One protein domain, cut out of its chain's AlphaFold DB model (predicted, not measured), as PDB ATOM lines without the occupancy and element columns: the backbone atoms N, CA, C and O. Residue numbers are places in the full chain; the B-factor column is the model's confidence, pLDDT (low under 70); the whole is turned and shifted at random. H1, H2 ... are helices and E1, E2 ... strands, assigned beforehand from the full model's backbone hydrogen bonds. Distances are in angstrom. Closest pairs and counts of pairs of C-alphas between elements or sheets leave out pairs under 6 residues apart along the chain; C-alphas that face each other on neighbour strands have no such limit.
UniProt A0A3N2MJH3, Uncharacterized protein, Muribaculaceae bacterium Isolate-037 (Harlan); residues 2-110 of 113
ATOM      1  N   THR A   2     170.111 178.186 169.332       93.56
ATOM      2  CA  THR A   2     169.061 178.866 170.109       93.56
ATOM      3  C   THR A   2     167.669 178.619 169.517       93.56
ATOM      4  O   THR A   2     167.555 178.276 168.342       93.56
ATOM      5  N   GLN A   3     166.597 178.864 170.288       93.25
ATOM      6  CA  GLN A   3     165.214 178.803 169.772       93.25
ATOM      7  C   GLN A   3     165.018 179.683 168.534       93.25
ATOM      8  O   GLN A   3     164.361 179.278 167.583       93.25
ATOM      9  N   LYS A   4     165.601 180.890 168.536       94.25
ATOM     10  CA  LYS A   4     165.474 181.837 167.423       94.25
ATOM     11  C   LYS A   4     166.137 181.307 166.152       94.25
ATOM     12  O   LYS A   4     165.538 181.397 165.088       94.25
ATOM     13  N   GLU A   5     167.352 180.774 166.272       94.25
ATOM     14  CA  GLU A   5     168.087 180.184 165.146       94.25
ATOM     15  C   GLU A   5     167.352 178.961 164.598       94.25
ATOM     16  O   GLU A   5     167.120 178.878 163.398       94.25
ATOM     17  N   PHE A   6     166.900 178.062 165.475       95.19
ATOM     18  CA  PHE A   6     166.183 176.863 165.051       95.19
ATOM     19  C   PHE A   6     164.848 177.197 164.377       95.19
ATOM     20  O   PHE A   6     164.547 176.689 163.302       95.19
ATOM     21  N   ARG A   7     164.077 178.133 164.948       96.00
ATOM     22  CA  ARG A   7     162.851 178.654 164.328       96.00
ATOM     23  C   ARG A   7     163.119 179.207 162.930       96.00
ATOM     24  O   ARG A   7     162.320 178.986 162.025       96.00
ATOM     25  N   GLN A   8     164.216 179.947 162.768       96.38
ATOM     26  CA  GLN A   8     164.592 180.521 161.483       96.38
ATOM     27  C   GLN A   8     164.921 179.431 160.457       96.38
ATOM     28  O   GLN A   8     164.393 179.504 159.353       96.38
ATOM     29  N   ILE A   9     165.680 178.399 160.836       96.38
ATOM     30  CA  ILE A   9     165.983 177.252 159.964       96.38
ATOM     31  C   ILE A   9     164.695 176.556 159.508       96.38
ATOM     32  O   ILE A   9     164.481 176.388 158.313       96.38
ATOM     33  N   LEU A  10     163.784 176.234 160.437       96.31
ATOM     34  CA  LEU A  10     162.497 175.610 160.098       96.31
ATOM     35  C   LEU A  10     161.699 176.472 159.110       96.31
ATOM     36  O   LEU A  10     161.133 175.964 158.143       96.31
ATOM     37  N   ARG A  11     161.660 177.788 159.343       96.81
ATOM     38  CA  ARG A  11     160.966 178.734 158.466       96.81
ATOM     39  C   ARG A  11     161.593 178.784 157.073       96.81
ATOM     40  O   ARG A  11     160.849 178.816 156.098       96.81
ATOM     41  N   GLU A  12     162.918 178.820 156.986       96.06
ATOM     42  CA  GLU A  12     163.660 178.849 155.723       96.06
ATOM     43  C   GLU A  12     163.443 177.559 154.925       96.06
ATOM     44  O   GLU A  12     163.091 177.648 153.752       96.06
ATOM     45  N   CYS A  13     163.501 176.385 155.564       95.06
ATOM     46  CA  CYS A  13     163.171 175.116 154.909       95.06
ATOM     47  C   CYS A  13     161.724 175.096 154.395       95.06
ATOM     48  O   CYS A  13     161.477 174.756 153.245       95.06
ATOM     49  N   ILE A  14     160.735 175.509 155.196       95.62
ATOM     50  CA  ILE A  14     159.337 175.536 154.723       95.62
ATOM     51  C   ILE A  14     159.165 176.532 153.564       95.62
ATOM     52  O   ILE A  14     158.400 176.268 152.637       95.62
ATOM     53  N   GLN A  15     159.878 177.661 153.592       95.75
ATOM     54  CA  GLN A  15     159.873 178.615 152.486       95.75
ATOM     55  C   GLN A  15     160.490 178.011 151.217       95.75
ATOM     56  O   GLN A  15     159.919 178.170 150.143       95.75
ATOM     57  N   GLU A  16     161.587 177.262 151.337       94.00
ATOM     58  CA  GLU A  16     162.204 176.556 150.212       94.00
ATOM     59  C   GLU A  16     161.235 175.563 149.557       94.00
ATOM     60  O   GLU A  16     161.163 175.506 148.327       94.00
ATOM     61  N   TYR A  17     160.440 174.842 150.356       94.06
ATOM     62  CA  TYR A  17     159.363 174.001 149.831       94.06
ATOM     63  C   TYR A  17     158.338 174.823 149.042       94.06
ATOM     64  O   TYR A  17     157.979 174.438 147.934       94.06
ATOM     65  N   ILE A  18     157.864 175.950 149.584       93.12
ATOM     66  CA  ILE A  18     156.871 176.798 148.900       93.12
ATOM     67  C   ILE A  18     157.422 177.285 147.554       93.12
ATOM     68  O   ILE A  18     156.715 177.247 146.544       93.12
ATOM     69  N   ASP A  19     158.689 177.693 147.530       94.06
ATOM     70  CA  ASP A  19     159.351 178.237 146.346       94.06
ATOM     71  C   ASP A  19     159.659 177.162 145.282       94.06
ATOM     72  O   ASP A  19     159.839 177.497 144.111       94.06
ATOM     73  N   ASN A  20     159.705 175.877 145.665       92.50
ATOM     74  CA  ASN A  20     160.092 174.749 144.806       92.50
ATOM     75  C   ASN A  20     159.129 173.551 144.914       92.50
ATOM     76  O   ASN A  20     159.556 172.397 144.815       92.50
ATOM     77  N   PHE A  21     157.838 173.798 145.154       88.69
ATOM     78  CA  PHE A  21     156.865 172.746 145.486       88.69
ATOM     79  C   PHE A  21     156.750 171.653 144.408       88.69
ATOM     80  O   PHE A  21     156.366 170.526 144.708       88.69
ATOM     81  N   ASP A  22     157.088 171.975 143.158       90.88
ATOM     82  CA  ASP A  22     157.072 171.079 142.002       90.88
ATOM     83  C   ASP A  22     158.179 170.012 142.030       90.88
ATOM     84  O   ASP A  22     158.113 169.040 141.276       90.88
ATOM     85  N   ARG A  23     159.182 170.172 142.901       89.81
ATOM     86  CA  ARG A  23     160.283 169.214 143.083       89.81
ATOM     87  C   ARG A  23     159.974 168.100 144.078       89.81
ATOM     88  O   ARG A  23     160.765 167.166 144.185       89.81
ATOM     89  N   PHE A  24     158.860 168.204 144.798       89.88
ATOM     90  CA  PHE A  24     158.488 167.277 145.859       89.88
ATOM     91  C   PHE A  24     157.317 166.382 145.453       89.88
ATOM     92  O   PHE A  24     156.521 166.712 144.570       89.88
ATOM     93  N   ASP A  25     157.216 165.226 146.103       89.69
ATOM     94  CA  ASP A  25     156.124 164.284 145.897       89.69
ATOM     95  C   ASP A  25     154.811 164.753 146.558       89.69
ATOM     96  O   ASP A  25     154.640 165.895 146.990       89.69
ATOM     97  N   SER A  26     153.811 163.870 146.602       88.38
ATOM     98  CA  SER A  26     152.520 164.204 147.203       88.38
ATOM     99  C   SER A  26     152.543 164.312 148.732       88.38
ATOM    100  O   SER A  26     151.530 164.733 149.294       88.38
ATOM    101  N   ASP A  27     153.622 163.921 149.406       90.56
ATOM    102  CA  ASP A  27     153.716 163.838 150.866       90.56
ATOM    103  C   ASP A  27     155.095 164.276 151.411       90.56
ATOM    104  O   ASP A  27     155.749 163.512 152.120       90.56
ATOM    105  N   PRO A  28     155.543 165.512 151.122       93.44
ATOM    106  CA  PRO A  28     156.822 166.014 151.604       93.44
ATOM    107  C   PRO A  28     156.833 166.144 153.125       93.44
ATOM    108  O   PRO A  28     155.874 166.633 153.741       93.44
ATOM    109  N   GLN A  29     157.962 165.770 153.716       95.00
ATOM    110  CA  GLN A  29     158.207 165.809 155.148       95.00
ATOM    111  C   GLN A  29     159.347 166.768 155.465       95.00
ATOM    112  O   GLN A  29     160.348 166.846 154.757       95.00
ATOM    113  N   LEU A  30     159.193 167.477 156.574       95.31
ATOM    114  CA  LEU A  30     160.298 168.120 157.256       95.31
ATOM    115  C   LEU A  30     160.912 167.083 158.197       95.31
ATOM    116  O   LEU A  30     160.249 166.643 159.139       95.31
ATOM    117  N   ARG A  31     162.147 166.687 157.916       94.19
ATOM    118  CA  ARG A  31     162.945 165.763 158.716       94.19
ATOM    119  C   ARG A  31     163.763 166.564 159.720       94.19
ATOM    120  O   ARG A  31     164.431 167.519 159.335       94.19
ATOM    121  N   ILE A  32     163.712 166.182 160.993       93.56
ATOM    122  CA  ILE A  32     164.502 166.800 162.062       93.56
ATOM    123  C   ILE A  32     165.279 165.715 162.790       93.56
ATOM    124  O   ILE A  32     164.680 164.802 163.350       93.56
ATOM    125  N   ASN A  33     166.603 165.831 162.855       90.69
ATOM    126  CA  ASN A  33     167.385 164.985 163.750       90.69
ATOM    127  C   ASN A  33     167.307 165.544 165.185       90.69
ATOM    128  O   ASN A  33     167.809 166.641 165.430       90.69
ATOM    129  N   PRO A  34     166.728 164.830 166.162       87.00
ATOM    130  CA  PRO A  34     166.527 165.360 167.515       87.00
ATOM    131  C   PRO A  34     167.824 165.631 168.298       87.00
ATOM    132  O   PRO A  34     167.797 166.430 169.237       87.00
ATOM    133  N   LEU A  35     168.959 165.010 167.941       85.75
ATOM    134  CA  LEU A  35     170.247 165.258 168.601       85.75
ATOM    135  C   LEU A  35     171.014 166.423 167.978       85.75
ATOM    136  O   LEU A  35     171.497 167.293 168.706       85.75
ATOM    137  N   SER A  36     171.177 166.428 166.653       89.12
ATOM    138  CA  SER A  36     171.931 167.483 165.960       89.12
ATOM    139  C   SER A  36     171.090 168.725 165.682       89.12
ATOM    140  O   SER A  36     171.657 169.801 165.491       89.12
ATOM    141  N   LEU A  37     169.760 168.581 165.707       91.06
ATOM    142  CA  LEU A  37     168.770 169.565 165.267       91.06
ATOM    143  C   LEU A  37     168.950 169.980 163.802       91.06
ATOM    144  O   LEU A  37     168.593 171.092 163.414       91.06
ATOM    145  N   ASP A  38     169.527 169.079 163.013       91.00
ATOM    146  CA  ASP A  38     169.618 169.206 161.567       91.00
ATOM    147  C   ASP A  38     168.226 169.081 160.942       91.00
ATOM    148  O   ASP A  38     167.404 168.299 161.431       91.00
ATOM    149  N   VAL A  39     167.953 169.889 159.916       93.75
ATOM    150  CA  VAL A  39     166.623 170.031 159.313       93.75
ATOM    151  C   VAL A  39     166.733 169.908 157.806       93.75
ATOM    152  O   VAL A  39     167.435 170.690 157.170       93.75
ATOM    153  N   GLU A  40     165.972 168.982 157.236       94.06
ATOM    154  CA  GLU A  40     165.960 168.732 155.797       94.06
ATOM    155  C   GLU A  40     164.526 168.542 155.287       94.06
ATOM    156  O   GLU A  40     163.623 168.136 156.023       94.06
ATOM    157  N   LEU A  41     164.304 168.847 154.008       93.62
ATOM    158  CA  LEU A  41     163.080 168.476 153.304       93.62
ATOM    159  C   LEU A  41     163.310 167.160 152.570       93.62
ATOM    160  O   LEU A  41     164.224 167.063 151.753       93.62
ATOM    161  N   VAL A  42     162.443 166.184 152.808       92.56
ATOM    162  CA  VAL A  42     162.499 164.870 152.160       92.56
ATOM    163  C   VAL A  42     161.138 164.510 151.580       92.56
ATOM    164  O   VAL A  42     160.104 165.012 152.034       92.56
ATOM    165  N   ASN A  43     161.109 163.653 150.562       91.12
ATOM    166  CA  ASN A  43     159.844 163.147 150.045       91.12
ATOM    167  C   ASN A  43     159.248 162.103 150.994       91.12
ATOM    168  O   ASN A  43     159.950 161.469 151.783       91.12
ATOM    169  N   GLY A  44     157.938 161.881 150.894       82.06
ATOM    170  CA  GLY A  44     157.274 160.842 151.681       82.06
ATOM    171  C   GLY A  44     157.756 159.436 151.317       82.06
ATOM    172  O   GLY A  44     157.666 158.531 152.143       82.06
ATOM    173  N   ALA A  45     158.252 159.236 150.091       85.31
ATOM    174  CA  ALA A  45     158.956 158.014 149.702       85.31
ATOM    175  C   ALA A  45     160.250 157.808 150.504       85.31
ATOM    176  O   ALA A  45     160.372 156.771 151.148       85.31
ATOM    177  N   ASP A  46     161.125 158.815 150.545       82.44
ATOM    178  CA  ASP A  46     162.408 158.754 151.259       82.44
ATOM    179  C   ASP A  46     162.197 158.530 152.770       82.44
ATOM    180  O   ASP A  46     162.862 157.699 153.379       82.44
ATOM    181  N   MET A  47     161.197 159.193 153.373       85.81
ATOM    182  CA  MET A  47     160.822 158.957 154.778       85.81
ATOM    183  C   MET A  47     160.480 157.483 155.048       85.81
ATOM    184  O   MET A  47     160.841 156.954 156.095       85.81
ATOM    185  N   ARG A  48     159.729 156.826 154.154       81.62
ATOM    186  CA  ARG A  48     159.312 155.430 154.367       81.62
ATOM    187  C   ARG A  48     160.500 154.477 154.329       81.62
ATOM    188  O   ARG A  48     160.554 153.592 155.170       81.62
ATOM    189  N   GLU A  49     161.429 154.698 153.404       79.19
ATOM    190  CA  GLU A  49     162.670 153.920 153.323       79.19
ATOM    191  C   GLU A  49     163.507 154.099 154.600       79.19
ATOM    192  O   GLU A  49     163.937 153.116 155.189       79.19
ATOM    193  N   GLU A  50     163.637 155.328 155.117       74.56
ATOM    194  CA  GLU A  50     164.376 155.571 156.366       74.56
ATOM    195  C   GLU A  50     163.725 154.932 157.604       74.56
ATOM    196  O   GLU A  50     164.433 154.496 158.512       74.56
ATOM    197  N   ILE A  51     162.391 154.887 157.673       74.44
ATOM    198  CA  ILE A  51     161.689 154.215 158.776       74.44
ATOM    199  C   ILE A  51     161.930 152.702 158.710       74.44
ATOM    200  O   ILE A  51     162.211 152.098 159.741       74.44
ATOM    201  N   GLU A  52     161.865 152.107 157.517       72.25
ATOM    202  CA  GLU A  52     162.129 150.675 157.318       72.25
ATOM    203  C   GLU A  52     163.582 150.314 157.683       72.25
ATOM    204  O   GLU A  52     163.798 149.376 158.454       72.25
ATOM    205  N   ASP A  53     164.561 151.109 157.239       67.25
ATOM    206  CA  ASP A  53     165.980 150.930 157.588       67.25
ATOM    207  C   ASP A  53     166.233 151.108 159.100       67.25
ATOM    208  O   ASP A  53     167.065 150.418 159.699       67.25
ATOM    209  N   SER A  54     165.529 152.047 159.743       63.25
ATOM    210  CA  SER A  54     165.649 152.298 161.184       63.25
ATOM    211  C   SER A  54     165.076 151.152 162.019       63.25
ATOM    212  O   SER A  54     165.699 150.751 163.006       63.25
ATOM    213  N   ASP A  55     163.931 150.597 161.615       66.50
ATOM    214  CA  ASP A  55     163.318 149.447 162.278       66.50
ATOM    215  C   ASP A  55     164.226 148.208 162.166       66.50
ATOM    216  O   ASP A  55     164.484 147.549 163.178       66.50
ATOM    217  N   GLU A  56     164.808 147.944 160.989       64.69
ATOM    218  CA  GLU A  56     165.762 146.841 160.792       64.69
ATOM    219  C   GLU A  56     167.028 147.020 161.649       64.69
ATOM    220  O   GLU A  56     167.461 146.084 162.323       64.69
ATOM    221  N   ALA A  57     167.586 148.233 161.726       64.88
ATOM    222  CA  ALA A  57     168.759 148.510 162.557       64.88
ATOM    223  C   ALA A  57     168.494 148.309 164.061       64.88
ATOM    224  O   ALA A  57     169.365 147.808 164.782       64.88
ATOM    225  N   ILE A  58     167.300 148.672 164.546       61.84
ATOM    226  CA  ILE A  58     166.894 148.435 165.938       61.84
ATOM    227  C   ILE A  58     166.734 146.935 166.201       61.84
ATOM    228  O   ILE A  58     167.199 146.447 167.238       61.84
ATOM    229  N   GLU A  59     166.106 146.200 165.281       61.72
ATOM    230  CA  GLU A  59     165.939 144.749 165.388       61.72
ATOM    231  C   GLU A  59     167.292 144.020 165.393       61.72
ATOM    232  O   GLU A  59     167.534 143.178 166.266       61.72
ATOM    233  N   ASP A  60     168.216 144.406 164.512       59.78
ATOM    234  CA  ASP A  60     169.570 143.857 164.444       59.78
ATOM    235  C   ASP A  60     170.405 144.199 165.682       59.78
ATOM    236  O   ASP A  60     171.100 143.335 166.228       59.78
ATOM    237  N   ALA A  61     170.320 145.433 166.188       58.28
ATOM    238  CA  ALA A  61     170.993 145.825 167.424       58.28
ATOM    239  C   ALA A  61     170.458 145.031 168.628       58.28
ATOM    240  O   ALA A  61     171.242 144.543 169.448       58.28
ATOM    241  N   ALA A  62     169.138 144.841 168.714       59.06
ATOM    242  CA  ALA A  62     168.505 144.042 169.759       59.06
ATOM    243  C   ALA A  62     168.887 142.552 169.668       59.06
ATOM    244  O   ALA A  62     169.110 141.909 170.699       59.06
ATOM    245  N   ALA A  63     169.008 142.007 168.453       59.91
ATOM    246  CA  ALA A  63     169.415 140.625 168.212       59.91
ATOM    247  C   ALA A  63     170.912 140.389 168.487       59.91
ATOM    248  O   ALA A  63     171.283 139.357 169.053       59.91
ATOM    249  N   ALA A  64     171.776 141.344 168.130       58.09
ATOM    250  CA  ALA A  64     173.223 141.246 168.303       58.09
ATOM    251  C   ALA A  64     173.683 141.452 169.757       58.09
ATOM    252  O   ALA A  64     174.709 140.898 170.154       58.09
ATOM    253  N   GLN A  65     172.946 142.228 170.564       51.31
ATOM    254  CA  GLN A  65     173.383 142.648 171.905       51.31
ATOM    255  C   GLN A  65     172.777 141.879 173.086       51.31
ATOM    256  O   GLN A  65     172.900 142.351 174.209       51.31
ATOM    257  N   GLY A  66     172.147 140.716 172.873       49.53
ATOM    258  CA  GLY A  66     171.653 139.792 173.913       49.53
ATOM    259  C   GLY A  66     171.711 140.292 175.371       49.53
ATOM    260  O   GLY A  66     172.714 140.100 176.048       49.53
ATOM    261  N   MET A  67     170.629 140.911 175.861       50.94
ATOM    262  CA  MET A  67     170.456 141.443 177.233       50.94
ATOM    263  C   MET A  67     171.413 142.553 177.715       50.94
ATOM    264  O   MET A  67     171.177 143.102 178.791       50.94
ATOM    265  N   GLU A  68     172.436 142.940 176.963       48.94
ATOM    266  CA  GLU A  68     173.515 143.789 177.462       48.94
ATOM    267  C   GLU A  68     173.687 145.029 176.576       48.94
ATOM    268  O   GLU A  68     174.607 145.106 175.767       48.94
ATOM    269  N   ASN A  69     172.767 145.992 176.724       54.25
ATOM    270  CA  ASN A  69     173.057 147.415 176.979       54.25
ATOM    271  C   ASN A  69     171.916 148.325 176.473       54.25
ATOM    272  O   ASN A  69     171.964 148.864 175.370       54.25
ATOM    273  N   GLN A  70     170.896 148.527 177.315       56.34
ATOM    274  CA  GLN A  70     169.768 149.442 177.069       56.34
ATOM    275  C   GLN A  70     170.217 150.828 176.575       56.34
ATOM    276  O   GLN A  70     169.563 151.412 175.722       56.34
ATOM    277  N   ASP A  71     171.370 151.316 177.047       57.25
ATOM    278  CA  ASP A  71     171.936 152.608 176.650       57.25
ATOM    279  C   ASP A  71     172.300 152.697 175.157       57.25
ATOM    280  O   ASP A  71     172.212 153.777 174.574       57.25
ATOM    281  N   ALA A  72     172.705 151.593 174.516       57.97
ATOM    282  CA  ALA A  72     173.067 151.588 173.097       57.97
ATOM    283  C   ALA A  72     171.820 151.623 172.200       57.97
ATOM    284  O   ALA A  72     171.768 152.415 171.257       57.97
ATOM    285  N   SER A  73     170.798 150.834 172.540       61.53
ATOM    286  CA  SER A  73     169.488 150.890 171.885       61.53
ATOM    287  C   SER A  73     168.813 152.247 172.102       61.53
ATOM    288  O   SER A  73     168.312 152.842 171.152       61.53
ATOM    289  N   ASP A  74     168.883 152.797 173.318       63.72
ATOM    290  CA  ASP A  74     168.372 154.132 173.638       63.72
ATOM    291  C   ASP A  74     169.108 155.229 172.862       63.72
ATOM    292  O   ASP A  74     168.503 156.233 172.495       63.72
ATOM    293  N   TYR A  75     170.416 155.085 172.635       61.59
ATOM    294  CA  TYR A  75     171.193 156.055 171.867       61.59
ATOM    295  C   TYR A  75     170.842 156.025 170.375       61.59
ATOM    296  O   TYR A  75     170.692 157.092 169.782       61.59
ATOM    297  N   GLN A  76     170.670 154.837 169.785       65.50
ATOM    298  CA  GLN A  76     170.215 154.710 168.396       65.50
ATOM    299  C   GLN A  76     168.791 155.245 168.225       65.50
ATOM    300  O   GLN A  76     168.570 156.102 167.376       65.50
ATOM    301  N   ALA A  77     167.860 154.865 169.105       68.25
ATOM    302  CA  ALA A  77     166.489 155.375 169.070       68.25
ATOM    303  C   ALA A  77     166.424 156.905 169.234       68.25
ATOM    304  O   ALA A  77     165.587 157.564 168.625       68.25
ATOM    305  N   LYS A  78     167.333 157.499 170.021       70.50
ATOM    306  CA  LYS A  78     167.449 158.960 170.169       70.50
ATOM    307  C   LYS A  78     167.967 159.668 168.922       70.50
ATOM    308  O   LYS A  78     167.894 160.888 168.909       70.50
ATOM    309  N   GLN A  79     168.519 158.971 167.930       71.44
ATOM    310  CA  GLN A  79     168.926 159.567 166.652       71.44
ATOM    311  C   GLN A  79     167.855 159.469 165.571       71.44
ATOM    312  O   GLN A  79     168.004 160.134 164.542       71.44
ATOM    313  N   ASN A  80     166.794 158.691 165.802       81.69
ATOM    314  CA  ASN A  80     165.723 158.523 164.833       81.69
ATOM    315  C   ASN A  80     165.113 159.891 164.502       81.69
ATOM    316  O   ASN A  80     164.701 160.608 165.422       81.69
ATOM    317  N   PRO A  81     165.097 160.287 163.219       87.56
ATOM    318  CA  PRO A  81     164.559 161.576 162.838       87.56
ATOM    319  C   PRO A  81     163.067 161.672 163.149       87.56
ATOM    320  O   PRO A  81     162.306 160.725 162.956       87.56
ATOM    321  N   ASP A  82     162.640 162.854 163.567       90.50
ATOM    322  CA  ASP A  82     161.231 163.202 163.624       90.50
ATOM    323  C   ASP A  82     160.784 163.748 162.265       90.50
ATOM    324  O   ASP A  82     161.448 164.606 161.676       90.50
ATOM    325  N   PHE A  83     159.622 163.300 161.796       92.31
ATOM    326  CA  PHE A  83     159.046 163.735 160.528       92.31
ATOM    327  C   PHE A  83     157.760 164.531 160.741       92.31
ATOM    328  O   PHE A  83     156.838 164.106 161.445       92.31
ATOM    329  N   TYR A  84     157.680 165.692 160.093       94.00
ATOM    330  CA  TYR A  84     156.517 166.573 160.141       94.00
ATOM    331  C   TYR A  84     155.995 166.834 158.726       94.00
ATOM    332  O   TYR A  84     156.716 167.427 157.922       94.00
ATOM    333  N   PRO A  85     154.728 166.502 158.410       94.06
ATOM    334  CA  PRO A  85     154.187 166.752 157.080       94.06
ATOM    335  C   PRO A  85     154.205 168.244 156.756       94.06
ATOM    336  O   PRO A  85     153.532 169.028 157.437       94.06
ATOM    337  N   VAL A  86     154.908 168.643 155.691       93.62
ATOM    338  CA  VAL A  86     155.122 170.065 155.363       93.62
ATOM    339  C   VAL A  86     153.794 170.784 155.157       93.62
ATOM    340  O   VAL A  86     153.613 171.906 155.619       93.62
ATOM    341  N   LYS A  87     152.795 170.098 154.588       91.94
ATOM    342  CA  LYS A  87     151.433 170.626 154.393       91.94
ATOM    343  C   LYS A  87     150.757 171.099 155.685       91.94
ATOM    344  O   LYS A  87     149.897 171.972 155.631       91.94
ATOM    345  N   LYS A  88     151.117 170.539 156.846       94.38
ATOM    346  CA  LYS A  88     150.600 170.969 158.161       94.38
ATOM    347  C   LYS A  88     151.351 172.176 158.731       94.38
ATOM    348  O   LYS A  88     150.918 172.734 159.737       94.38
ATOM    349  N   LEU A  89     152.462 172.558 158.106       95.88
ATOM    350  CA  LEU A  89     153.313 173.686 158.475       95.88
ATOM    351  C   LEU A  89     153.071 174.909 157.586       95.88
ATOM    352  O   LEU A  89     153.731 175.929 157.758       95.88
ATOM    353  N   LEU A  90     152.115 174.824 156.660       95.38
ATOM    354  CA  LEU A  90     151.693 175.926 155.806       95.38
ATOM    355  C   LEU A  90     150.506 176.662 156.422       95.38
ATOM    356  O   LEU A  90     149.655 176.088 157.107       95.38
ATOM    357  N   GLN A  91     150.434 177.952 156.140       96.12
ATOM    358  CA  GLN A  91     149.306 178.807 156.446       96.12
ATOM    359  C   GLN A  91     148.907 179.563 155.182       96.12
ATOM    360  O   GLN A  91     149.736 180.218 154.557       96.12
ATOM    361  N   ALA A  92     147.622 179.524 154.837       93.31
ATOM    362  CA  ALA A  92     147.108 180.291 153.711       93.31
ATOM    363  C   ALA A  92     147.206 181.801 153.990       93.31
ATOM    364  O   ALA A  92     146.760 182.288 155.034       93.31
ATOM    365  N   SER A  93     147.748 182.543 153.028       91.88
ATOM    366  CA  SER A  93     147.852 184.002 153.039       91.88
ATOM    367  C   SER A  93     147.420 184.557 151.681       91.88
ATOM    368  O   SER A  93     148.209 184.717 150.748       91.88
ATOM    369  N   GLY A  94     146.120 184.825 151.545       89.94
ATOM    370  CA  GLY A  94     145.527 185.224 150.267       89.94
ATOM    371  C   GLY A  94     145.539 184.073 149.257       89.94
ATOM    372  O   GLY A  94     144.914 183.046 149.499       89.94
ATOM    373  N   ASN A  95     146.240 184.260 148.134       88.75
ATOM    374  CA  ASN A  95     146.359 183.263 147.059       88.75
ATOM    375  C   ASN A  95     147.635 182.409 147.157       88.75
ATOM    376  O   ASN A  95     147.905 181.620 146.256       88.75
ATOM    377  N   THR A  96     148.440 182.607 148.198       89.00
ATOM    378  CA  THR A  96     149.730 181.936 148.386       89.00
ATOM    379  C   THR A  96     149.808 181.326 149.774       89.00
ATOM    380  O   THR A  96     149.257 181.885 150.726       89.00
ATOM    381  N   ASP A  97     150.538 180.227 149.902       93.56
ATOM    382  CA  ASP A  97     150.890 179.671 151.203       93.56
ATOM    383  C   ASP A  97     152.131 180.371 151.766       93.56
ATOM    384  O   ASP A  97     153.011 180.812 151.026       93.56
ATOM    385  N   VAL A  98     152.186 180.496 153.089       95.38
ATOM    386  CA  VAL A  98     153.347 180.985 153.843       95.38
ATOM    387  C   VAL A  98     153.669 180.016 154.982       95.38
ATOM    388  O   VAL A  98     152.783 179.271 155.410       95.38
ATOM    389  N   PRO A  99     154.897 180.020 155.527       96.50
ATOM    390  CA  PRO A  99     155.212 179.221 156.703       96.50
ATOM    391  C   PRO A  99     154.315 179.591 157.898       96.50
ATOM    392  O   PRO A  99     154.121 180.766 158.218       96.50
ATOM    393  N   SER A 100     153.762 178.584 158.574       97.12
ATOM    394  CA  SER A 100     152.910 178.770 159.746       97.12
ATOM    395  C   SER A 100     153.751 178.971 161.003       97.12
ATOM    396  O   SER A 100     154.224 178.012 161.613       97.12
ATOM    397  N   GLU A 101     153.862 180.216 161.464       95.31
ATOM    398  CA  GLU A 101     154.587 180.558 162.698       95.31
ATOM    399  C   GLU A 101     154.082 179.782 163.923       95.31
ATOM    400  O   GLU A 101     154.859 179.385 164.786       95.31
ATOM    401  N   THR A 102     152.772 179.520 163.997       95.94
ATOM    402  CA  THR A 102     152.190 178.766 165.118       95.94
ATOM    403  C   THR A 102     152.580 177.289 165.074       95.94
ATOM    404  O   THR A 102     152.829 176.696 166.123       95.94
ATOM    405  N   ALA A 103     152.615 176.678 163.887       95.31
ATOM    406  CA  ALA A 103     153.031 175.287 163.747       95.31
ATOM    407  C   ALA A 103     154.536 175.135 164.005       95.31
ATOM    408  O   ALA A 103     154.930 174.246 164.755       95.31
ATOM    409  N   ILE A 104     155.349 176.052 163.471       95.62
ATOM    410  CA  ILE A 104     156.797 176.091 163.700       95.62
ATOM    411  C   ILE A 104     157.094 176.231 165.195       95.62
ATOM    412  O   ILE A 104     157.907 175.482 165.727       95.62
ATOM    413  N   GLU A 105     156.404 177.123 165.909       94.75
ATOM    414  CA  GLU A 105     156.658 177.305 167.340       94.75
ATOM    415  C   GLU A 105     156.367 176.046 168.159       94.75
ATOM    416  O   GLU A 105     157.118 175.711 169.073       94.75
ATOM    417  N   ARG A 106     155.312 175.301 167.803       94.69
ATOM    418  CA  ARG A 106     154.997 174.016 168.445       94.69
ATOM    419  C   ARG A 106     156.095 172.976 168.245       94.69
ATOM    420  O   ARG A 106     156.264 172.132 169.114       94.69
ATOM    421  N   ILE A 107     156.816 173.033 167.127       94.62
ATOM    422  CA  ILE A 107     157.979 172.177 166.887       94.62
ATOM    423  C   ILE A 107     159.141 172.657 167.757       94.62
ATOM    424  O   ILE A 107     159.687 171.869 168.517       94.62
ATOM    425  N   VAL A 108     159.479 173.950 167.719       94.44
ATOM    426  CA  VAL A 108     160.637 174.514 168.443       94.44
ATOM    427  C   VAL A 108     160.621 174.158 169.932       94.44
ATOM    428  O   VAL A 108     161.645 173.721 170.464       94.44
ATOM    429  N   VAL A 109     159.465 174.280 170.594       93.94
ATOM    430  CA  VAL A 109     159.334 173.986 172.034       93.94
ATOM    431  C   VAL A 109     159.550 172.512 172.399       93.94
ATOM    432  O   VAL A 109     159.795 172.216 173.570       93.94
ATOM    433  N   ASN A 110     159.487 171.590 171.432       90.94
ATOM    434  CA  ASN A 110     159.781 170.173 171.668       90.94
ATOM    435  C   ASN A 110     161.291 169.911 171.797       90.94
ATOM    436  O   ASN A 110     161.681 168.989 172.509       90.94
TER     437      ASN A 110
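Overview. This is residues 2 to 110 of the 113 residues of an uncharacterized protein of Muribaculaceae bacterium Isolate-037 (Harlan) (UniProt A0A3N2MJH3). A small three-strand sheet, E2 E1 E3, is covered on one face by the helix H1, and a long helical hairpin, H2 and H3, reaches away from it as an arm at one end. At the opposite end lies the strand hairpin E4 and E5, which packs on H1 through E5, and H5 packs on H1 as well. The 109 printed residues hold five named helices and five named strands, in the order H1 E1 E2 H2 H3 E3 H4 E4 E5 H5; both sheets are antiparallel and the class is mixed, helices and strands. The whole is loose, with a radius of gyration of the C-alphas of 16.4 A, and flat, spanning 57 by 31 by 15 A.

Arrangement. In the larger sheet the inner strand E1, residues 29 to 32, has two antiparallel neighbours, E2, residues 39 to 42, and E3, residues 82 to 85. N 31 and O 40 are 2.8 A apart in the hairpin E1 and E2, and N 30 and O 84 are 2.8 A apart between E1 and E3, both within hydrogen-bond range. H1, residues 3 to 19, is on one face of this sheet, making two layers, a helix over a sheet; its height over the sheet is 9.6 A, and it lies over E2 and runs along the strands, at 18 degrees to E2 on the local plane. The closest C-alphas of H1 and E2 are those of Cys 13 and Leu 41, 6.8 A apart. H2, residues 44 to 64, only grazes the sheet, with residues 44 to 47. Its residues 58 to 62 alone touch H3, residues 70 to 77, in a helical hairpin at a shallow tilt of 14 degrees, opposite ways; the closest C-alphas are those of Ala 61 and Ser 73, 6.9 A apart. E2, H2, H3 and E3 form a split strand-helix-strand unit, two strands running the same way with E1 between them, and its crossover is right-handed. H5, residues 101 to 110, touches H1 at a steep tilt of 47 degrees, opposite ways, and the closest C-alphas, of Arg 7 and Val 108, are 6.2 A apart. H4, residues 86 to 89, only grazes the sheet and only just touches H5, with 3 pairs of C-alphas within 8 A, the closest being Leu 89 and Ala 103 at 5.5 A. E4, residues 90 to 93, and E5, residues 96 to 99, form an antiparallel hairpin with N 91 and O 98 2.8 A apart, within hydrogen-bond range. The closest C-alphas of H1 and E5 are those of Ile 14 and Pro 99, 5.9 A apart. In H1, H2 and H3 every O i to N i+4 pair is within hydrogen-bond range, in H5 5 of 6 are, and H4 is too short for such a pair.

Along the chain. H1 begins at C-alpha 3, (165.214, 178.803, 169.772), and is 24.2 A long. H2 is 30.2 A long and ends at C-alpha 64, (173.223, 141.246, 168.303), while H3 measures 10.5 A. H5 is 14.7 A long and ends at C-alpha 110, (159.781, 170.173, 171.668).

Size, cuts and confidence. The two C-alphas farthest apart are those of Gly 66 and Gly 94, 57.5 A. The printed part has no cut and no long link. The mean pLDDT of the printed part is 83.9, and residues 53 to 77 are under 70.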